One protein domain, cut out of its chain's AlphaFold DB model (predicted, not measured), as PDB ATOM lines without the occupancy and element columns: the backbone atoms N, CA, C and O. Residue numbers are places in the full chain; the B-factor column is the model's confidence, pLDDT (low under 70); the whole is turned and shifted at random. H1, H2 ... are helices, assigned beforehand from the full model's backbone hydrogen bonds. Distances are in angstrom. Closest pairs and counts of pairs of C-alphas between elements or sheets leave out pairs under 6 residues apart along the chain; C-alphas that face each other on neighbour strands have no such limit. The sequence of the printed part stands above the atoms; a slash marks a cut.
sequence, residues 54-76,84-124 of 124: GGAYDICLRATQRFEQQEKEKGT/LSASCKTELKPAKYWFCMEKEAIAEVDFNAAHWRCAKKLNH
ATOM      1  N   GLY A  54      12.947  -9.778   6.257       67.88
ATOM      2  CA  GLY A  54      14.315  -9.451   5.842       67.88
ATOM      3  C   GLY A  54      14.890  -8.241   6.585       67.88
ATOM      4  O   GLY A  54      15.989  -8.324   7.123       67.88
ATOM      5  N   GLY A  55      14.105  -7.169   6.737       81.31
ATOM      6  CA  GLY A  55      14.510  -5.992   7.508       81.31
ATOM      7  C   GLY A  55      14.813  -6.323   8.971       81.31
ATOM      8  O   GLY A  55      15.831  -5.889   9.505       81.31
ATOM      9  N   ALA A  56      13.989  -7.156   9.616       85.75
ATOM     10  CA  ALA A  56      14.226  -7.585  10.999       85.75
ATOM     11  C   ALA A  56      15.565  -8.327  11.172       85.75
ATOM     12  O   ALA A  56      16.254  -8.117  12.174       85.75
ATOM     13  N   TYR A  57      15.937  -9.173  10.208       89.12
ATOM     14  CA  TYR A  57      17.181  -9.941  10.245       89.12
ATOM     15  C   TYR A  57      18.417  -9.043  10.116       89.12
ATOM     16  O   TYR A  57      19.335  -9.150  10.930       89.12
ATOM     17  N   ASP A  58      18.410  -8.097   9.175       90.25
ATOM     18  CA  ASP A  58      19.529  -7.165   8.986       90.25
ATOM     19  C   ASP A  58      19.728  -6.249  10.202       90.25
ATOM     20  O   ASP A  58      20.857  -5.961  10.613       90.25
ATOM     21  N   ILE A  59      18.633  -5.809  10.833       90.94
ATOM     22  CA  ILE A  59      18.699  -5.026  12.076       90.94
ATOM     23  C   ILE A  59      19.219  -5.892  13.228       90.94
ATOM     24  O   ILE A  59      20.033  -5.424  14.022       90.94
ATOM     25  N   CYS A  60      18.805  -7.161  13.307       91.94
ATOM     26  CA  CYS A  60      19.318  -8.095  14.305       91.94
ATOM     27  C   CYS A  60      20.837  -8.261  14.199       91.94
ATOM     28  O   CYS A  60      21.540  -8.120  15.202       91.94
ATOM     29  N   LEU A  61      21.361  -8.496  12.992       91.38
ATOM     30  CA  LEU A  61      22.803  -8.625  12.770       91.38
ATOM     31  C   LEU A  61      23.558  -7.367  13.212       91.38
ATOM     32  O   LEU A  61      24.515  -7.464  13.976       91.38
ATOM     33  N   ARG A  62      23.094  -6.181  12.803       91.62
ATOM     34  CA  ARG A  62      23.726  -4.912  13.202       91.62
ATOM     35  C   ARG A  62      23.685  -4.677  14.709       91.62
ATOM     36  O   ARG A  62      24.690  -4.275  15.289       91.62
ATOM     37  N   ALA A  63      22.546  -4.927  15.353       91.44
ATOM     38  CA  ALA A  63      22.402  -4.740  16.794       91.44
ATOM     39  C   ALA A  63      23.334  -5.681  17.570       91.44
ATOM     40  O   ALA A  63      24.095  -5.239  18.425       91.44
ATOM     41  N   THR A  64      23.303  -6.974  17.244       91.00
ATOM     42  CA  THR A  64      24.091  -8.013  17.925       91.00
ATOM     43  C   THR A  64      25.596  -7.804  17.771       91.00
ATOM     44  O   THR A  64      26.310  -7.883  18.767       91.00
ATOM     45  N   GLN A  65      26.075  -7.433  16.578       91.06
ATOM     46  CA  GLN A  65      27.484  -7.091  16.353       91.06
ATOM     47  C   GLN A  65      27.954  -5.908  17.209       91.06
ATOM     48  O   GLN A  65      29.071  -5.931  17.717       91.06
ATOM     49  N   ARG A  66      27.111  -4.886  17.413       90.88
ATOM     50  CA  ARG A  66      27.451  -3.749  18.285       90.88
ATOM     51  C   ARG A  66      27.612  -4.173  19.742       90.88
ATOM     52  O   ARG A  66      28.565  -3.745  20.383       90.88
ATOM     53  N   PHE A  67      26.723  -5.023  20.253       90.81
ATOM     54  CA  PHE A  67      26.860  -5.550  21.615       90.81
ATOM     55  C   PHE A  67      28.120  -6.412  21.763       90.81
ATOM     56  O   PHE A  67      28.848  -6.264  22.737       90.81
ATOM     57  N   GLU A  68      28.426  -7.264  20.783       88.69
ATOM     58  CA  GLU A  68      29.669  -8.045  20.790       88.69
ATOM     59  C   GLU A  68      30.912  -7.150  20.767       88.69
ATOM     60  O   GLU A  68      31.883  -7.423  21.469       88.69
ATOM     61  N   GLN A  69      30.883  -6.075  19.979       87.19
ATOM     62  CA  GLN A  69      31.970  -5.104  19.920       87.19
ATOM     63  C   GLN A  69      32.157  -4.380  21.260       87.19
ATOM     64  O   GLN A  69      33.284  -4.232  21.723       87.19
ATOM     65  N   GLN A  70      31.066  -4.009  21.932       88.62
ATOM     66  CA  GLN A  70      31.126  -3.385  23.257       88.62
ATOM     67  C   GLN A  70      31.728  -4.300  24.314       88.62
ATOM     68  O   GLN A  70      32.522  -3.842  25.130       88.62
ATOM     69  N   GLU A  71      31.375  -5.585  24.311       84.31
ATOM     70  CA  GLU A  71      31.958  -6.547  25.253       84.31
ATOM     71  C   GLU A  71      33.459  -6.746  24.997       84.31
ATOM     72  O   GLU A  71      34.244  -6.820  25.944       84.31
ATOM     73  N   LYS A  72      33.884  -6.741  23.724       84.00
ATOM     74  CA  LYS A  72      35.312  -6.769  23.366       84.00
ATOM     75  C   LYS A  72      36.055  -5.537  23.887       84.00
ATOM     76  O   LYS A  72      37.131  -5.677  24.459       84.00
ATOM     77  N   GLU A  73      35.484  -4.347  23.717       84.31
ATOM     78  CA  GLU A  73      36.084  -3.081  24.166       84.31
ATOM     79  C   GLU A  73      36.134  -2.956  25.692       84.31
ATOM     80  O   GLU A  73      37.098  -2.423  26.242       84.31
ATOM     81  N   LYS A  74      35.132  -3.494  26.396       81.12
ATOM     82  CA  LYS A  74      35.069  -3.492  27.865       81.12
ATOM     83  C   LYS A  74      36.029  -4.496  28.514       81.12
ATOM     84  O   LYS A  74      36.118  -4.538  29.741       81.12
ATOM     85  N   GLY A  75      36.752  -5.297  27.725       71.44
ATOM     86  CA  GLY A  75      37.675  -6.319  28.231       71.44
ATOM     87  C   GLY A  75      36.968  -7.441  28.998       71.44
ATOM     88  O   GLY A  75      37.622  -8.266  29.638       71.44
ATOM     89  N   THR A  76      35.636  -7.492  28.939       64.50
ATOM     90  CA  THR A  76      34.830  -8.605  29.424       64.50
ATOM     91  C   THR A  76      34.868  -9.688  28.360       64.50
ATOM     92  O   THR A  76      33.902  -9.930  27.645       64.50
ATOM     93  N   LEU A  84      25.924 -13.631  19.392       75.25
ATOM     94  CA  LEU A  84      24.571 -13.078  19.499       75.25
ATOM     95  C   LEU A  84      23.919 -12.992  18.109       75.25
ATOM     96  O   LEU A  84      22.706 -13.142  17.970       75.25
ATOM     97  N   SER A  85      24.737 -12.831  17.065       78.62
ATOM     98  CA  SER A  85      24.296 -12.841  15.670       78.62
ATOM     99  C   SER A  85      23.777 -14.207  15.198       78.62
ATOM    100  O   SER A  85      22.903 -14.271  14.332       78.62
ATOM    101  N   ALA A  86      24.237 -15.316  15.793       82.19
ATOM    102  CA  ALA A  86      23.731 -16.652  15.481       82.19
ATOM    103  C   ALA A  86      22.254 -16.797  15.885       82.19
ATOM    104  O   ALA A  86      21.478 -17.448  15.181       82.19
ATOM    105  N   SER A  87      21.844 -16.118  16.960       79.75
ATOM    106  CA  SER A  87      20.459 -16.094  17.440       79.75
ATOM    107  C   SER A  87      19.493 -15.445  16.441       79.75
ATOM    108  O   SER A  87      18.311 -15.789  16.428       79.75
ATOM    109  N   CYS A  88      19.981 -14.574  15.544       86.31
ATOM    110  CA  CYS A  88      19.164 -13.945  14.499       86.31
ATOM    111  C   CYS A  88      18.559 -14.958  13.517       86.31
ATOM    112  O   CYS A  88      17.511 -14.687  12.936       86.31
ATOM    113  N   LYS A  89      19.206 -16.117  13.316       81.31
ATOM    114  CA  LYS A  89      18.728 -17.164  12.397       81.31
ATOM    115  C   LYS A  89      17.720 -18.113  13.040       81.31
ATOM    116  O   LYS A  89      16.882 -18.661  12.332       81.31
ATOM    117  N   THR A  90      17.812 -18.333  14.350       79.62
ATOM    118  CA  THR A  90      17.002 -19.335  15.059       79.62
ATOM    119  C   THR A  90      15.757 -18.738  15.706       79.62
ATOM    120  O   THR A  90      14.712 -19.377  15.702       79.62
ATOM    121  N   GLU A  91      15.840 -17.515  16.237       78.12
ATOM    122  CA  GLU A  91      14.739 -16.860  16.956       78.12
ATOM    123  C   GLU A  91      14.632 -15.374  16.596       78.12
ATOM    124  O   GLU A  91      14.860 -14.472  17.412       78.12
ATOM    125  N   LEU A  92      14.263 -15.097  15.346       84.50
ATOM    126  CA  LEU A  92      14.124 -13.726  14.877       84.50
ATOM    127  C   LEU A  92      12.900 -13.040  15.508       84.50
ATOM    128  O   LEU A  92      11.758 -13.247  15.099       84.50
ATOM    129  N   LYS A  93      13.144 -12.189  16.511       87.12
ATOM    130  CA  LYS A  93      12.130 -11.279  17.072       87.12
ATOM    131  C   LYS A  93      11.652 -10.250  16.021       87.12
ATOM    132  O   LYS A  93      12.370  -9.996  15.054       87.12
ATOM    133  N   PRO A  94      10.475  -9.614  16.211       88.00
ATOM    134  CA  PRO A  94       9.955  -8.608  15.279       88.00
ATOM    135  C   PRO A  94      10.916  -7.435  15.053       88.00
ATOM    136  O   PRO A  94      11.651  -7.056  15.964       88.00
ATOM    137  N   ALA A  95      10.848  -6.774  13.893       87.88
ATOM    138  CA  ALA A  95      11.721  -5.640  13.570       87.88
ATOM    139  C   ALA A  95      11.700  -4.541  14.648       87.88
ATOM    140  O   ALA A  95      12.750  -4.047  15.047       87.88
ATOM    141  N   LYS A  96      10.522  -4.219  15.205       89.12
ATOM    142  CA  LYS A  96      10.363  -3.235  16.295       89.12
ATOM    143  C   LYS A  96      11.215  -3.565  17.533       89.12
ATOM    144  O   LYS A  96      11.717  -2.648  18.184       89.12
ATOM    145  N   TYR A  97      11.408  -4.851  17.843       91.62
ATOM    146  CA  TYR A  97      12.321  -5.286  18.901       91.62
ATOM    147  C   TYR A  97      13.765  -4.943  18.550       91.62
ATOM    148  O   TYR A  97      14.445  -4.282  19.331       91.62
ATOM    149  N   TRP A  98      14.215  -5.343  17.363       91.25
ATOM    150  CA  TRP A  98      15.600  -5.145  16.949       91.25
ATOM    151  C   TRP A  98      15.949  -3.675  16.731       91.25
ATOM    152  O   TRP A  98      17.040  -3.267  17.107       91.25
ATOM    153  N   PHE A  99      15.010  -2.845  16.268       91.25
ATOM    154  CA  PHE A  99      15.189  -1.390  16.241       91.25
ATOM    155  C   PHE A  99      15.413  -0.800  17.631       91.25
ATOM    156  O   PHE A  99      16.190   0.138  17.795       91.25
ATOM    157  N   CYS A 100      14.714  -1.314  18.644       93.50
ATOM    158  CA  CYS A 100      14.952  -0.894  20.017       93.50
ATOM    159  C   CYS A 100      16.333  -1.362  20.493       93.50
ATOM    160  O   CYS A 100      17.092  -0.548  21.011       93.50
ATOM    161  N   MET A 101      16.684  -2.628  20.249       93.38
ATOM    162  CA  MET A 101      17.991  -3.180  20.614       93.38
ATOM    163  C   MET A 101      19.143  -2.414  19.959       93.38
ATOM    164  O   MET A 101      20.118  -2.110  20.630       93.38
ATOM    165  N   GLU A 102      19.024  -2.051  18.682       92.56
ATOM    166  CA  GLU A 102      20.037  -1.272  17.964       92.56
ATOM    167  C   GLU A 102      20.233   0.115  18.587       92.56
ATOM    168  O   GLU A 102      21.366   0.562  18.757       92.56
ATOM    169  N   LYS A 103      19.146   0.786  18.993       93.31
ATOM    170  CA  LYS A 103      19.227   2.078  19.690       93.31
ATOM    171  C   LYS A 103      19.894   1.962  21.058       93.31
ATOM    172  O   LYS A 103      20.716   2.808  21.394       93.31
ATOM    173  N   GLU A 104      19.551   0.939  21.839       93.75
ATOM    174  CA  GLU A 104      20.180   0.698  23.146       93.75
ATOM    175  C   GLU A 104      21.658   0.302  22.980       93.75
ATOM    176  O   GLU A 104      22.490   0.749  23.764       93.75
ATOM    177  N   ALA A 105      22.003  -0.439  21.919       90.81
ATOM    178  CA  ALA A 105      23.388  -0.717  21.557       90.81
ATOM    179  C   ALA A 105      24.136   0.579  21.220       90.81
ATOM    180  O   ALA A 105      25.217   0.806  21.733       90.81
ATOM    181  N   ILE A 106      23.578   1.484  20.414       91.88
ATOM    182  CA  ILE A 106      24.221   2.786  20.136       91.88
ATOM    183  C   ILE A 106      24.437   3.600  21.424       91.88
ATOM    184  O   ILE A 106      25.414   4.333  21.521       91.88
ATOM    185  N   ALA A 107      23.559   3.449  22.414       92.75
ATOM    186  CA  ALA A 107      23.693   4.065  23.732       92.75
ATOM    187  C   ALA A 107      24.600   3.279  24.708       92.75
ATOM    188  O   ALA A 107      24.614   3.594  25.897       92.75
ATOM    189  N   GLU A 108      25.316   2.255  24.227       90.62
ATOM    190  CA  GLU A 108      26.261   1.414  24.984       90.62
ATOM    191  C   GLU A 108      25.673   0.716  26.222       90.62
ATOM    192  O   GLU A 108      26.375   0.380  27.187       90.62
ATOM    193  N   VAL A 109      24.362   0.475  26.199       90.81
ATOM    194  CA  VAL A 109      23.647  -0.250  27.251       90.81
ATOM    195  C   VAL A 109      24.019  -1.733  27.188       90.81
ATOM    196  O   VAL A 109      24.162  -2.291  26.109       90.81
ATOM    197  N   ASP A 110      24.145  -2.401  28.337       89.94
ATOM    198  CA  ASP A 110      24.341  -3.858  28.390       89.94
ATOM    199  C   ASP A 110      23.215  -4.618  27.658       89.94
ATOM    200  O   ASP A 110      22.039  -4.243  27.725       89.94
ATOM    201  N   PHE A 111      23.568  -5.730  27.008       89.31
ATOM    202  CA  PHE A 111      22.634  -6.532  26.217       89.31
ATOM    203  C   PHE A 111      21.412  -6.994  27.025       89.31
ATOM    204  O   PHE A 111      20.288  -6.927  26.524       89.31
ATOM    205  N   ASN A 112      21.588  -7.435  28.275       90.00
ATOM    206  CA  ASN A 112      20.474  -7.936  29.085       90.00
ATOM    207  C   ASN A 112      19.540  -6.800  29.514       90.00
ATOM    208  O   ASN A 112      18.314  -6.948  29.478       90.00
ATOM    209  N   ALA A 113      20.105  -5.648  29.882       92.12
ATOM    210  CA  ALA A 113      19.322  -4.456  30.191       92.12
ATOM    211  C   ALA A 113      18.525  -3.970  28.968       92.12
ATOM    212  O   ALA A 113      17.331  -3.671  29.087       92.12
ATOM    213  N   ALA A 114      19.156  -3.945  27.789       92.62
ATOM    214  CA  ALA A 114      18.507  -3.615  26.525       92.62
ATOM    215  C   ALA A 114      17.380  -4.608  26.198       92.62
ATOM    216  O   ALA A 114      16.247  -4.190  25.941       92.62
ATOM    217  N   HIS A 115      17.649  -5.914  26.305       91.50
ATOM    218  CA  HIS A 115      16.672  -6.978  26.070       91.50
ATOM    219  C   HIS A 115      15.412  -6.777  26.914       91.50
ATOM    220  O   HIS A 115      14.301  -6.764  26.376       91.50
ATOM    221  N   TRP A 116      15.574  -6.545  28.220       92.12
ATOM    222  CA  TRP A 116      14.448  -6.340  29.130       92.12
ATOM    223  C   TRP A 116      13.629  -5.090  28.774       92.12
ATOM    224  O   TRP A 116      12.398  -5.147  28.695       92.12
ATOM    225  N   ARG A 117      14.296  -3.959  28.502       92.69
ATOM    226  CA  ARG A 117      13.633  -2.697  28.123       92.69
ATOM    227  C   ARG A 117      12.864  -2.832  26.813       92.69
ATOM    228  O   ARG A 117      11.723  -2.376  26.715       92.69
ATOM    229  N   CYS A 118      13.481  -3.451  25.814       92.00
ATOM    230  CA  CYS A 118      12.910  -3.583  24.485       92.00
ATOM    231  C   CYS A 118      11.777  -4.604  24.448       92.00
ATOM    232  O   CYS A 118      10.738  -4.312  23.860       92.00
ATOM    233  N   ALA A 119      11.910  -5.735  25.146       90.62
ATOM    234  CA  ALA A 119      10.826  -6.701  25.307       90.62
ATOM    235  C   ALA A 119       9.601  -6.070  25.991       90.62
ATOM    236  O   ALA A 119       8.475  -6.250  25.529       90.62
ATOM    237  N   LYS A 120       9.805  -5.254  27.038       89.62
ATOM    238  CA  LYS A 120       8.708  -4.551  27.723       89.62
ATOM    239  C   LYS A 120       7.943  -3.597  26.795       89.62
ATOM    240  O   LYS A 120       6.722  -3.534  26.879       89.62
ATOM    241  N   LYS A 121       8.638  -2.889  25.896       80.75
ATOM    242  CA  LYS A 121       8.039  -1.946  24.925       80.75
ATOM    243  C   LYS A 121       7.224  -2.612  23.804       80.75
ATOM    244  O   LYS A 121       6.568  -1.906  23.045       80.75
ATOM    245  N   LEU A 122       7.303  -3.934  23.644       79.94
ATOM    246  CA  LEU A 122       6.504  -4.676  22.658       79.94
ATOM    247  C   LEU A 122       5.195  -5.220  23.221       79.94
ATOM    248  O   LEU A 122       4.278  -5.458  22.446       79.94
ATOM    249  N   ASN A 123       5.117  -5.419  24.537       67.88
ATOM    250  CA  ASN A 123       3.948  -5.989  25.213       67.88
ATOM    251  C   ASN A 123       2.949  -4.922  25.704       67.88
ATOM    252  O   ASN A 123       2.016  -5.252  26.430       67.88
ATOM    253  N   HIS A 124       3.177  -3.657  25.352       52.28
ATOM    254  CA  HIS A 124       2.389  -2.485  25.733       52.28
ATOM    255  C   HIS A 124       2.045  -1.679  24.482       52.28
ATOM    256  O   HIS A 124       0.935  -1.109  24.465       52.28
TER     257      HIS A 124
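Overview. This is residues 54 to 76 and 84 to 124 of the 124 residues of an uncharacterized protein of Methylomonas sp. LL1 (UniProt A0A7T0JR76). The long helix H1 has H2 packed on one side and H3 on another, and H4 packs on H3, away from H2; the contacts run H2, H1, H3, H4. H3 and H4 make a helical hairpin. The printed part has 64 residues, with four named helices in the order H1, H2, H3, H4 and no named strand: all helix. It is compact, with a radius of gyration of the C-alphas of 11.1 A and spans of 33 by 24 by 16 A.

Along the chain. Find C-alpha 54 at (14.315, -9.451, 5.842); from there H1, residues 54 to 73, runs 29.2 A to C-alpha 73 at (36.084, -3.081, 24.166). H2 is residues 84 to 90, 10.8 A long. H3, residues 95 to 106, covers 16.4 A. H4, residues 111 to 120, covers 14.1 A and ends at C-alpha 120, (8.708, -4.551, 27.723).

Arrangement. Start at H1, which touches H3 at Ala 56 and Ala 95, their closest C-alphas, 4.1 A apart; the two run the same way at a shallow tilt of 24 degrees. H1 touches H2 as well, closest at the C-alphas of Thr 64 and Leu 84, 5.3 A, opposite ways at a shallow tilt of 26 degrees. Look next at Cys 100 and Cys 118, the closest C-alphas of H3 and H4, 5.6 A apart; this hairpin touches at a steep tilt of 39 degrees, opposite ways. H1 and H4 are close but not clearly touching, with the C-alphas of Phe 67 and Phe 111 closest at 6.3 A. H2 is apart from H3 and from H4. Of the 3 touching pairs 2 are at a shallow tilt, only just a mostly aligned packing. Every O i to N i+4 pair is within hydrogen-bond range in H1, H3 and H4; H2 has 0 of 3, but 4 of 4 O i to N i+3 pairs.

Size, cuts and confidence. The farthest C-alphas, Gly 75 and His 124, are 35.6 A apart. Residues 77 to 83 are not printed; C-alphas 76 and 84 stand 15.0 A apart across this cut, in the link from H1 to H2. The links H2 to H3 and H3 to H4 are tight. The mean pLDDT of the printed part is 86.4; residues 54, 76 and 123 to 124 of the model are under 70.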